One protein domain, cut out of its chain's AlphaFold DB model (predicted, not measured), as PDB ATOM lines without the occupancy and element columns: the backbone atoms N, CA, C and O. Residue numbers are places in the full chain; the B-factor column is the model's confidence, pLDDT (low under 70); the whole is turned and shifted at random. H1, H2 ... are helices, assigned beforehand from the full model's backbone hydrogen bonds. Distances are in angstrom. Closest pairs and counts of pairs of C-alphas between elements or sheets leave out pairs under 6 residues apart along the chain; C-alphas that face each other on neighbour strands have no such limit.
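Overview. This is residues 80 to 146 of the 419 residues of the protein "Hypothetical protein" of Pyrodinium bahamense (UniProt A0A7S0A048). A long helical hairpin, H4 and H5 side by side, is met crosswise by a smaller helical hairpin, H2 and H3, and short H1 packs on H2 and H5. There are 67 printed residues with five named helices, H1 to H5 in chain order: all helix, compact, radius of gyration of the C-alphas 11.2 A, spans 31 by 27 by 16 A.

Arrangement. Start at H5, residues 128 to 144; H4, residues 112 to 122, touches it at Ala 119 and Ala 134, closest C-alphas 4.1 A, opposite ways at a shallow tilt of 5 degrees. H2, residues 88 to 97, touches H5 residues 132 to 137 alone, about perpendicular at 75 degrees, closest C-alphas Ala 88 and Ala 133, 4.7 A. H3, residues 102 to 109, touches H2. In H2, H3 and H4 every O i to N i+4 pair is within hydrogen-bond range, in H5 11 of 13.

Along the chain. Find C-alpha 128 at (192.059, 207.147, 242.022); H5 runs 25.1 A to C-alpha 144. H1, residues 80 to 83, begins at (184.308, 200.972, 232.775).

Size, cuts and confidence. The printed part has no cut; pLDDT is under 70 at residues 80 to 86, 126, 128 and 129.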
ATOM      1  N   ALA A  80     184.362 199.909 231.763       60.09
ATOM      2  CA  ALA A  80     184.308 200.972 232.775       60.09
ATOM      3  C   ALA A  80     184.229 200.440 234.213       60.09
ATOM      4  O   ALA A  80     184.802 201.044 235.119       60.09
ATOM      5  N   THR A  81     183.535 199.320 234.436       59.56
ATOM      6  CA  THR A  81     183.414 198.713 235.768       59.56
ATOM      7  C   THR A  81     184.715 198.025 236.179       59.56
ATOM      8  O   THR A  81     185.145 198.188 237.318       59.56
ATOM      9  N   LEU A  82     185.377 197.325 235.253       61.06
ATOM     10  CA  LEU A  82     186.662 196.651 235.493       61.06
ATOM     11  C   LEU A  82     187.806 197.645 235.726       61.06
ATOM     12  O   LEU A  82     188.650 197.440 236.597       61.06
ATOM     13  N   ILE A  83     187.778 198.788 235.042       59.56
ATOM     14  CA  ILE A  83     188.771 199.847 235.250       59.56
ATOM     15  C   ILE A  83     188.530 200.604 236.549       59.56
ATOM     16  O   ILE A  83     189.494 200.924 237.236       59.56
ATOM     17  N   ALA A  84     187.280 200.773 236.984       60.41
ATOM     18  CA  ALA A  84     187.011 201.210 238.355       60.41
ATOM     19  C   ALA A  84     187.499 200.198 239.422       60.41
ATOM     20  O   ALA A  84     187.613 200.557 240.593       60.41
ATOM     21  N   GLY A  85     187.778 198.950 239.034       62.19
ATOM     22  CA  GLY A  85     188.425 197.932 239.865       62.19
ATOM     23  C   GLY A  85     189.956 197.889 239.751       62.19
ATOM     24  O   GLY A  85     190.586 197.166 240.516       62.19
ATOM     25  N   GLY A  86     190.565 198.657 238.837       60.81
ATOM     26  CA  GLY A  86     192.017 198.690 238.621       60.81
ATOM     27  C   GLY A  86     192.583 197.560 237.748       60.81
ATOM     28  O   GLY A  86     193.806 197.385 237.693       60.81
ATOM     29  N   ASP A  87     191.742 196.797 237.046       73.69
ATOM     30  CA  ASP A  87     192.191 195.719 236.160       73.69
ATOM     31  C   ASP A  87     192.131 196.126 234.680       73.69
ATOM     32  O   ASP A  87     191.135 195.924 233.985       73.69
ATOM     33  N   ALA A  88     193.213 196.739 234.190       71.56
ATOM     34  CA  ALA A  88     193.310 197.134 232.785       71.56
ATOM     35  C   ALA A  88     193.410 195.946 231.822       71.56
ATOM     36  O   ALA A  88     192.974 196.074 230.683       71.56
ATOM     37  N   GLU A  89     193.974 194.809 232.242       73.75
ATOM     38  CA  GLU A  89     194.070 193.641 231.366       73.75
ATOM     39  C   GLU A  89     192.699 193.017 231.146       73.75
ATOM     40  O   GLU A  89     192.316 192.749 230.007       73.75
ATOM     41  N   GLU A  90     191.950 192.795 232.225       77.69
ATOM     42  CA  GLU A  90     190.581 192.308 232.122       77.69
ATOM     43  C   GLU A  90     189.704 193.302 231.371       77.69
ATOM     44  O   GLU A  90     188.880 192.894 230.559       77.69
ATOM     45  N   ALA A  91     189.915 194.604 231.559       74.50
ATOM     46  CA  ALA A  91     189.188 195.614 230.813       74.50
ATOM     47  C   ALA A  91     189.531 195.644 229.319       74.50
ATOM     48  O   ALA A  91     188.620 195.779 228.505       74.50
ATOM     49  N   LEU A  92     190.802 195.473 228.940       77.81
ATOM     50  CA  LEU A  92     191.209 195.317 227.541       77.81
ATOM     51  C   LEU A  92     190.601 194.048 226.933       77.81
ATOM     52  O   LEU A  92     190.066 194.102 225.827       77.81
ATOM     53  N   LYS A  93     190.618 192.925 227.667       78.75
ATOM     54  CA  LYS A  93     189.997 191.655 227.250       78.75
ATOM     55  C   LYS A  93     188.478 191.799 227.097       78.75
ATOM     56  O   LYS A  93     187.928 191.369 226.087       78.75
ATOM     57  N   ALA A  94     187.804 192.438 228.053       75.31
ATOM     58  CA  ALA A  94     186.364 192.688 228.022       75.31
ATOM     59  C   ALA A  94     185.972 193.637 226.882       75.31
ATOM     60  O   ALA A  94     185.009 193.373 226.163       75.31
ATOM     61  N   TRP A  95     186.747 194.702 226.666       78.88
ATOM     62  CA  TRP A  95     186.557 195.609 225.539       78.88
ATOM     63  C   TRP A  95     186.735 194.889 224.196       78.88
ATOM     64  O   TRP A  95     185.873 195.009 223.324       78.88
ATOM     65  N   ALA A  96     187.792 194.084 224.045       75.62
ATOM     66  CA  ALA A  96     188.024 193.300 222.835       75.62
ATOM     67  C   ALA A  96     186.905 192.270 222.585       75.62
ATOM     68  O   ALA A  96     186.485 192.091 221.444       75.62
ATOM     69  N   ALA A  97     186.373 191.644 223.641       75.00
ATOM     70  CA  ALA A  97     185.265 190.690 223.552       75.00
ATOM     71  C   ALA A  97     183.917 191.347 223.201       75.00
ATOM     72  O   ALA A  97     183.082 190.723 222.549       75.00
ATOM     73  N   GLY A  98     183.698 192.597 223.621       72.31
ATOM     74  CA  GLY A  98     182.508 193.387 223.283       72.31
ATOM     75  C   GLY A  98     182.568 194.061 221.908       72.31
ATOM     76  O   GLY A  98     181.627 194.753 221.519       72.31
ATOM     77  N   CYS A  99     183.671 193.894 221.179       76.06
ATOM     78  CA  CYS A  99     183.912 194.564 219.913       76.06
ATOM     79  C   CYS A  99     183.168 193.894 218.750       76.06
ATOM     80  O   CYS A  99     183.169 192.674 218.609       76.06
ATOM     81  N   SER A 100     182.569 194.703 217.870       81.56
ATOM     82  CA  SER A 100     181.890 194.214 216.662       81.56
ATOM     83  C   SER A 100     182.850 193.626 215.619       81.56
ATOM     84  O   SER A 100     182.427 192.817 214.796       81.56
ATOM     85  N   ASP A 101     184.130 194.007 215.668       84.31
ATOM     86  CA  ASP A 101     185.220 193.442 214.869       84.31
ATOM     87  C   ASP A 101     186.391 193.055 215.801       84.31
ATOM     88  O   ASP A 101     187.248 193.889 216.111       84.31
ATOM     89  N   PRO A 102     186.445 191.794 216.271       82.62
ATOM     90  CA  PRO A 102     187.478 191.340 217.202       82.62
ATOM     91  C   PRO A 102     188.904 191.528 216.675       82.62
ATOM     92  O   PRO A 102     189.783 191.947 217.424       82.62
ATOM     93  N   ALA A 103     189.130 191.291 215.379       84.75
ATOM     94  CA  ALA A 103     190.455 191.407 214.771       84.75
ATOM     95  C   ALA A 103     190.928 192.863 214.737       84.75
ATOM     96  O   ALA A 103     192.112 193.161 214.889       84.75
ATOM     97  N   ALA A 104     190.006 193.794 214.515       85.25
ATOM     98  CA  ALA A 104     190.306 195.205 214.622       85.25
ATOM     99  C   ALA A 104     190.648 195.652 216.039       85.25
ATOM    100  O   ALA A 104     191.613 196.393 216.219       85.25
ATOM    101  N   CYS A 105     189.877 195.212 217.026       83.25
ATOM    102  CA  CYS A 105     190.128 195.567 218.414       83.25
ATOM    103  C   CYS A 105     191.441 194.972 218.932       83.25
ATOM    104  O   CYS A 105     192.196 195.664 219.612       83.25
ATOM    105  N   GLU A 106     191.781 193.748 218.525       83.94
ATOM    106  CA  GLU A 106     193.090 193.154 218.801       83.94
ATOM    107  C   GLU A 106     194.240 194.003 218.234       83.94
ATOM    108  O   GLU A 106     195.214 194.259 218.941       83.94
ATOM    109  N   ARG A 107     194.099 194.542 217.010       87.88
ATOM    110  CA  ARG A 107     195.089 195.481 216.451       87.88
ATOM    111  C   ARG A 107     195.236 196.748 217.295       87.88
ATOM    112  O   ARG A 107     196.361 197.167 217.532       87.88
ATOM    113  N   CYS A 108     194.141 197.342 217.769       87.06
ATOM    114  CA  CYS A 108     194.226 198.539 218.616       87.06
ATOM    115  C   CYS A 108     194.856 198.233 219.984       87.06
ATOM    116  O   CYS A 108     195.628 199.034 220.494       87.06
ATOM    117  N   ALA A 109     194.566 197.066 220.571       85.38
ATOM    118  CA  ALA A 109     195.166 196.635 221.835       85.38
ATOM    119  C   ALA A 109     196.682 196.368 221.723       85.38
ATOM    120  O   ALA A 109     197.372 196.307 222.743       85.38
ATOM    121  N   GLY A 110     197.195 196.206 220.499       88.19
ATOM    122  CA  GLY A 110     198.621 196.167 220.179       88.19
ATOM    123  C   GLY A 110     199.207 197.504 219.709       88.19
ATOM    124  O   GLY A 110     200.404 197.562 219.448       88.19
ATOM    125  N   ASP A 111     198.404 198.564 219.586       90.56
ATOM    126  CA  ASP A 111     198.853 199.876 219.116       90.56
ATOM    127  C   ASP A 111     199.260 200.771 220.295       90.56
ATOM    128  O   ASP A 111     198.458 201.110 221.170       90.56
ATOM    129  N   ALA A 112     200.531 201.166 220.316       90.50
ATOM    130  CA  ALA A 112     201.096 201.974 221.390       90.50
ATOM    131  C   ALA A 112     200.390 203.326 221.558       90.50
ATOM    132  O   ALA A 112     200.037 203.705 222.677       90.50
ATOM    133  N   GLY A 113     200.176 204.047 220.454       89.25
ATOM    134  CA  GLY A 113     199.575 205.380 220.474       89.25
ATOM    135  C   GLY A 113     198.138 205.341 220.983       89.25
ATOM    136  O   GLY A 113     197.732 206.183 221.784       89.25
ATOM    137  N   TRP A 114     197.388 204.315 220.593       90.12
ATOM    138  CA  TRP A 114     196.042 204.069 221.084       90.12
ATOM    139  C   TRP A 114     196.024 203.762 222.583       90.12
ATOM    140  O   TRP A 114     195.227 204.355 223.308       90.12
ATOM    141  N   LEU A 115     196.912 202.890 223.072       90.19
ATOM    142  CA  LEU A 115     197.010 202.573 224.501       90.19
ATOM    143  C   LEU A 115     197.384 203.802 225.343       90.19
ATOM    144  O   LEU A 115     196.809 203.997 226.415       90.19
ATOM    145  N   LEU A 116     198.295 204.650 224.850       88.25
ATOM    146  CA  LEU A 116     198.650 205.921 225.492       88.25
ATOM    147  C   LEU A 116     197.434 206.854 225.559       88.25
ATOM    148  O   LEU A 116     197.093 207.333 226.637       88.25
ATOM    149  N   ALA A 117     196.718 207.034 224.445       88.12
ATOM    150  CA  ALA A 117     195.505 207.850 224.409       88.12
ATOM    151  C   ALA A 117     194.412 207.317 225.356       88.12
ATOM    152  O   ALA A 117     193.707 208.086 226.006       88.12
ATOM    153  N   ARG A 118     194.275 205.993 225.497       87.69
ATOM    154  CA  ARG A 118     193.359 205.398 226.482       87.69
ATOM    155  C   ARG A 118     193.824 205.628 227.916       87.69
ATOM    156  O   ARG A 118     192.984 205.862 228.778       87.69
ATOM    157  N   ALA A 119     195.124 205.596 228.191       84.69
ATOM    158  CA  ALA A 119     195.624 205.959 229.511       84.69
ATOM    159  C   ALA A 119     195.325 207.426 229.858       84.69
ATOM    160  O   ALA A 119     194.933 207.715 230.986       84.69
ATOM    161  N   GLU A 120     195.449 208.335 228.888       84.38
ATOM    162  CA  GLU A 120     195.053 209.740 229.041       84.38
ATOM    163  C   GLU A 120     193.566 209.868 229.385       84.38
ATOM    164  O   GLU A 120     193.215 210.507 230.378       84.38
ATOM    165  N   ASP A 121     192.693 209.199 228.624       83.75
ATOM    166  CA  ASP A 121     191.250 209.210 228.883       83.75
ATOM    167  C   ASP A 121     190.910 208.642 230.273       83.75
ATOM    168  O   ASP A 121     190.004 209.129 230.947       83.75
ATOM    169  N   ALA A 122     191.636 207.617 230.734       78.00
ATOM    170  CA  ALA A 122     191.425 207.011 232.049       78.00
ATOM    171  C   ALA A 122     191.719 207.984 233.203       78.00
ATOM    172  O   ALA A 122     191.116 207.866 234.271       78.00
ATOM    173  N   LEU A 123     192.619 208.948 232.991       75.94
ATOM    174  CA  LEU A 123     192.989 209.963 233.978       75.94
ATOM    175  C   LEU A 123     192.011 211.148 234.021       75.94
ATOM    176  O   LEU A 123     192.120 211.984 234.921       75.94
ATOM    177  N   VAL A 124     191.052 211.227 233.089       75.62
ATOM    178  CA  VAL A 124     190.065 212.313 233.017       75.62
ATOM    179  C   VAL A 124     188.636 211.755 233.162       75.62
ATOM    180  O   VAL A 124     188.136 211.078 232.265       75.62
ATOM    181  N   PRO A 125     187.911 212.056 234.261       71.31
ATOM    182  CA  PRO A 125     188.322 212.853 235.420       71.31
ATOM    183  C   PRO A 125     189.307 212.102 236.324       71.31
ATOM    184  O   PRO A 125     189.361 210.874 236.305       71.31
ATOM    185  N   LEU A 126     190.031 212.849 237.167       68.12
ATOM    186  CA  LEU A 126     190.947 212.293 238.165       68.12
ATOM    187  C   LEU A 126     190.175 211.440 239.188       68.12
ATOM    188  O   LEU A 126     189.653 211.950 240.179       68.12
ATOM    189  N   ASP A 127     190.112 210.136 238.932       71.88
ATOM    190  CA  ASP A 127     189.549 209.114 239.812       71.88
ATOM    191  C   ASP A 127     190.674 208.149 240.229       71.88
ATOM    192  O   ASP A 127     191.207 207.437 239.370       71.88
ATOM    193  N   PRO A 128     191.033 208.069 241.528       68.44
ATOM    194  CA  PRO A 128     192.059 207.147 242.022       68.44
ATOM    195  C   PRO A 128     191.833 205.685 241.617       68.44
ATOM    196  O   PRO A 128     192.783 204.914 241.519       68.44
ATOM    197  N   ARG A 129     190.580 205.289 241.363       69.75
ATOM    198  CA  ARG A 129     190.245 203.939 240.897       69.75
ATOM    199  C   ARG A 129     190.727 203.679 239.472       69.75
ATOM    200  O   ARG A 129     191.162 202.575 239.165       69.75
ATOM    201  N   ARG A 130     190.676 204.704 238.618       74.06
ATOM    202  CA  ARG A 130     191.099 204.638 237.212       74.06
ATOM    203  C   ARG A 130     192.594 204.874 237.034       74.06
ATOM    204  O   ARG A 130     193.153 204.416 236.043       74.06
ATOM    205  N   GLU A 131     193.244 205.515 238.008       73.81
ATOM    206  CA  GLU A 131     194.695 205.751 238.021       73.81
ATOM    207  C   GLU A 131     195.473 204.445 237.797       73.81
ATOM    208  O   GLU A 131     196.333 204.384 236.925       73.81
ATOM    209  N   MET A 132     195.108 203.359 238.489       71.31
ATOM    210  CA  MET A 132     195.764 202.057 238.309       71.31
ATOM    211  C   MET A 132     195.641 201.522 236.878       71.31
ATOM    212  O   MET A 132     196.603 201.008 236.307       71.31
ATOM    213  N   ALA A 133     194.457 201.651 236.280       76.19
ATOM    214  CA  ALA A 133     194.244 201.184 234.921       76.19
ATOM    215  C   ALA A 133     195.015 202.029 233.900       76.19
ATOM    216  O   ALA A 133     195.600 201.469 232.975       76.19
ATOM    217  N   ALA A 134     195.070 203.350 234.095       79.25
ATOM    218  CA  ALA A 134     195.872 204.246 233.270       79.25
ATOM    219  C   ALA A 134     197.350 203.832 233.271       79.25
ATOM    220  O   ALA A 134     197.972 203.746 232.217       79.25
ATOM    221  N   LEU A 135     197.899 203.498 234.440       76.38
ATOM    222  CA  LEU A 135     199.292 203.064 234.580       76.38
ATOM    223  C   LEU A 135     199.567 201.732 233.885       76.38
ATOM    224  O   LEU A 135     200.574 201.595 233.193       76.38
ATOM    225  N   LYS A 136     198.661 200.762 234.019       79.62
ATOM    226  CA  LYS A 136     198.766 199.488 233.299       79.62
ATOM    227  C   LYS A 136     198.691 199.687 231.780       79.62
ATOM    228  O   LYS A 136     199.448 199.055 231.051       79.62
ATOM    229  N   LEU A 137     197.833 200.592 231.299       83.50
ATOM    230  CA  LEU A 137     197.759 200.959 229.879       83.50
ATOM    231  C   LEU A 137     199.042 201.653 229.398       83.50
ATOM    232  O   LEU A 137     199.536 201.316 228.325       83.50
ATOM    233  N   LEU A 138     199.622 202.558 230.195       84.75
ATOM    234  CA  LEU A 138     200.910 203.200 229.900       84.75
ATOM    235  C   LEU A 138     202.038 202.176 229.784       84.75
ATOM    236  O   LEU A 138     202.785 202.203 228.807       84.75
ATOM    237  N   ARG A 139     202.131 201.242 230.735       83.25
ATOM    238  CA  ARG A 139     203.122 200.164 230.686       83.25
ATOM    239  C   ARG A 139     202.922 199.274 229.475       83.25
ATOM    240  O   ARG A 139     203.869 199.014 228.742       83.25
ATOM    241  N   ARG A 140     201.683 198.849 229.216       85.06
ATOM    242  CA  ARG A 140     201.385 198.033 228.039       85.06
ATOM    243  C   ARG A 140     201.769 198.763 226.757       85.06
ATOM    244  O   ARG A 140     202.336 198.161 225.854       85.06
ATOM    245  N   SER A 141     201.504 200.066 226.706       89.50
ATOM    246  CA  SER A 141     201.912 200.929 225.607       89.50
ATOM    247  C   SER A 141     203.438 200.958 225.436       89.50
ATOM    248  O   SER A 141     203.931 200.847 224.315       89.50
ATOM    249  N   ALA A 142     204.202 201.037 226.530       88.31
ATOM    250  CA  ALA A 142     205.661 200.941 226.496       88.31
ATOM    251  C   ALA A 142     206.150 199.564 226.002       88.31
ATOM    252  O   ALA A 142     207.032 199.516 225.147       88.31
ATOM    253  N   GLU A 143     205.547 198.466 226.469       87.75
ATOM    254  CA  GLU A 143     205.885 197.089 226.072       87.75
ATOM    255  C   GLU A 143     205.672 196.824 224.577       87.75
ATOM    256  O   GLU A 143     206.534 196.236 223.927       87.75
ATOM    257  N   VAL A 144     204.542 197.259 224.011       91.25
ATOM    258  CA  VAL A 144     204.258 197.047 222.577       91.25
ATOM    259  C   VAL A 144     205.077 197.966 221.668       91.25
ATOM    260  O   VAL A 144     205.148 197.734 220.466       91.25
ATOM    261  N   SER A 145     205.713 198.994 222.237       91.19
ATOM    262  CA  SER A 145     206.598 199.922 221.522       91.19
ATOM    263  C   SER A 145     208.065 199.491 221.520       91.19
ATOM    264  O   SER A 145     208.922 200.248 221.062       91.19
ATOM    265  N   LEU A 146     208.393 198.333 222.100       92.81
ATOM    266  CA  LEU A 146     209.767 197.852 222.107       92.81
ATOM    267  C   LEU A 146     210.191 197.469 220.691       92.81
ATOM    268  O   LEU A 146     209.478 196.788 219.956       92.81
TER     269      LEU A 146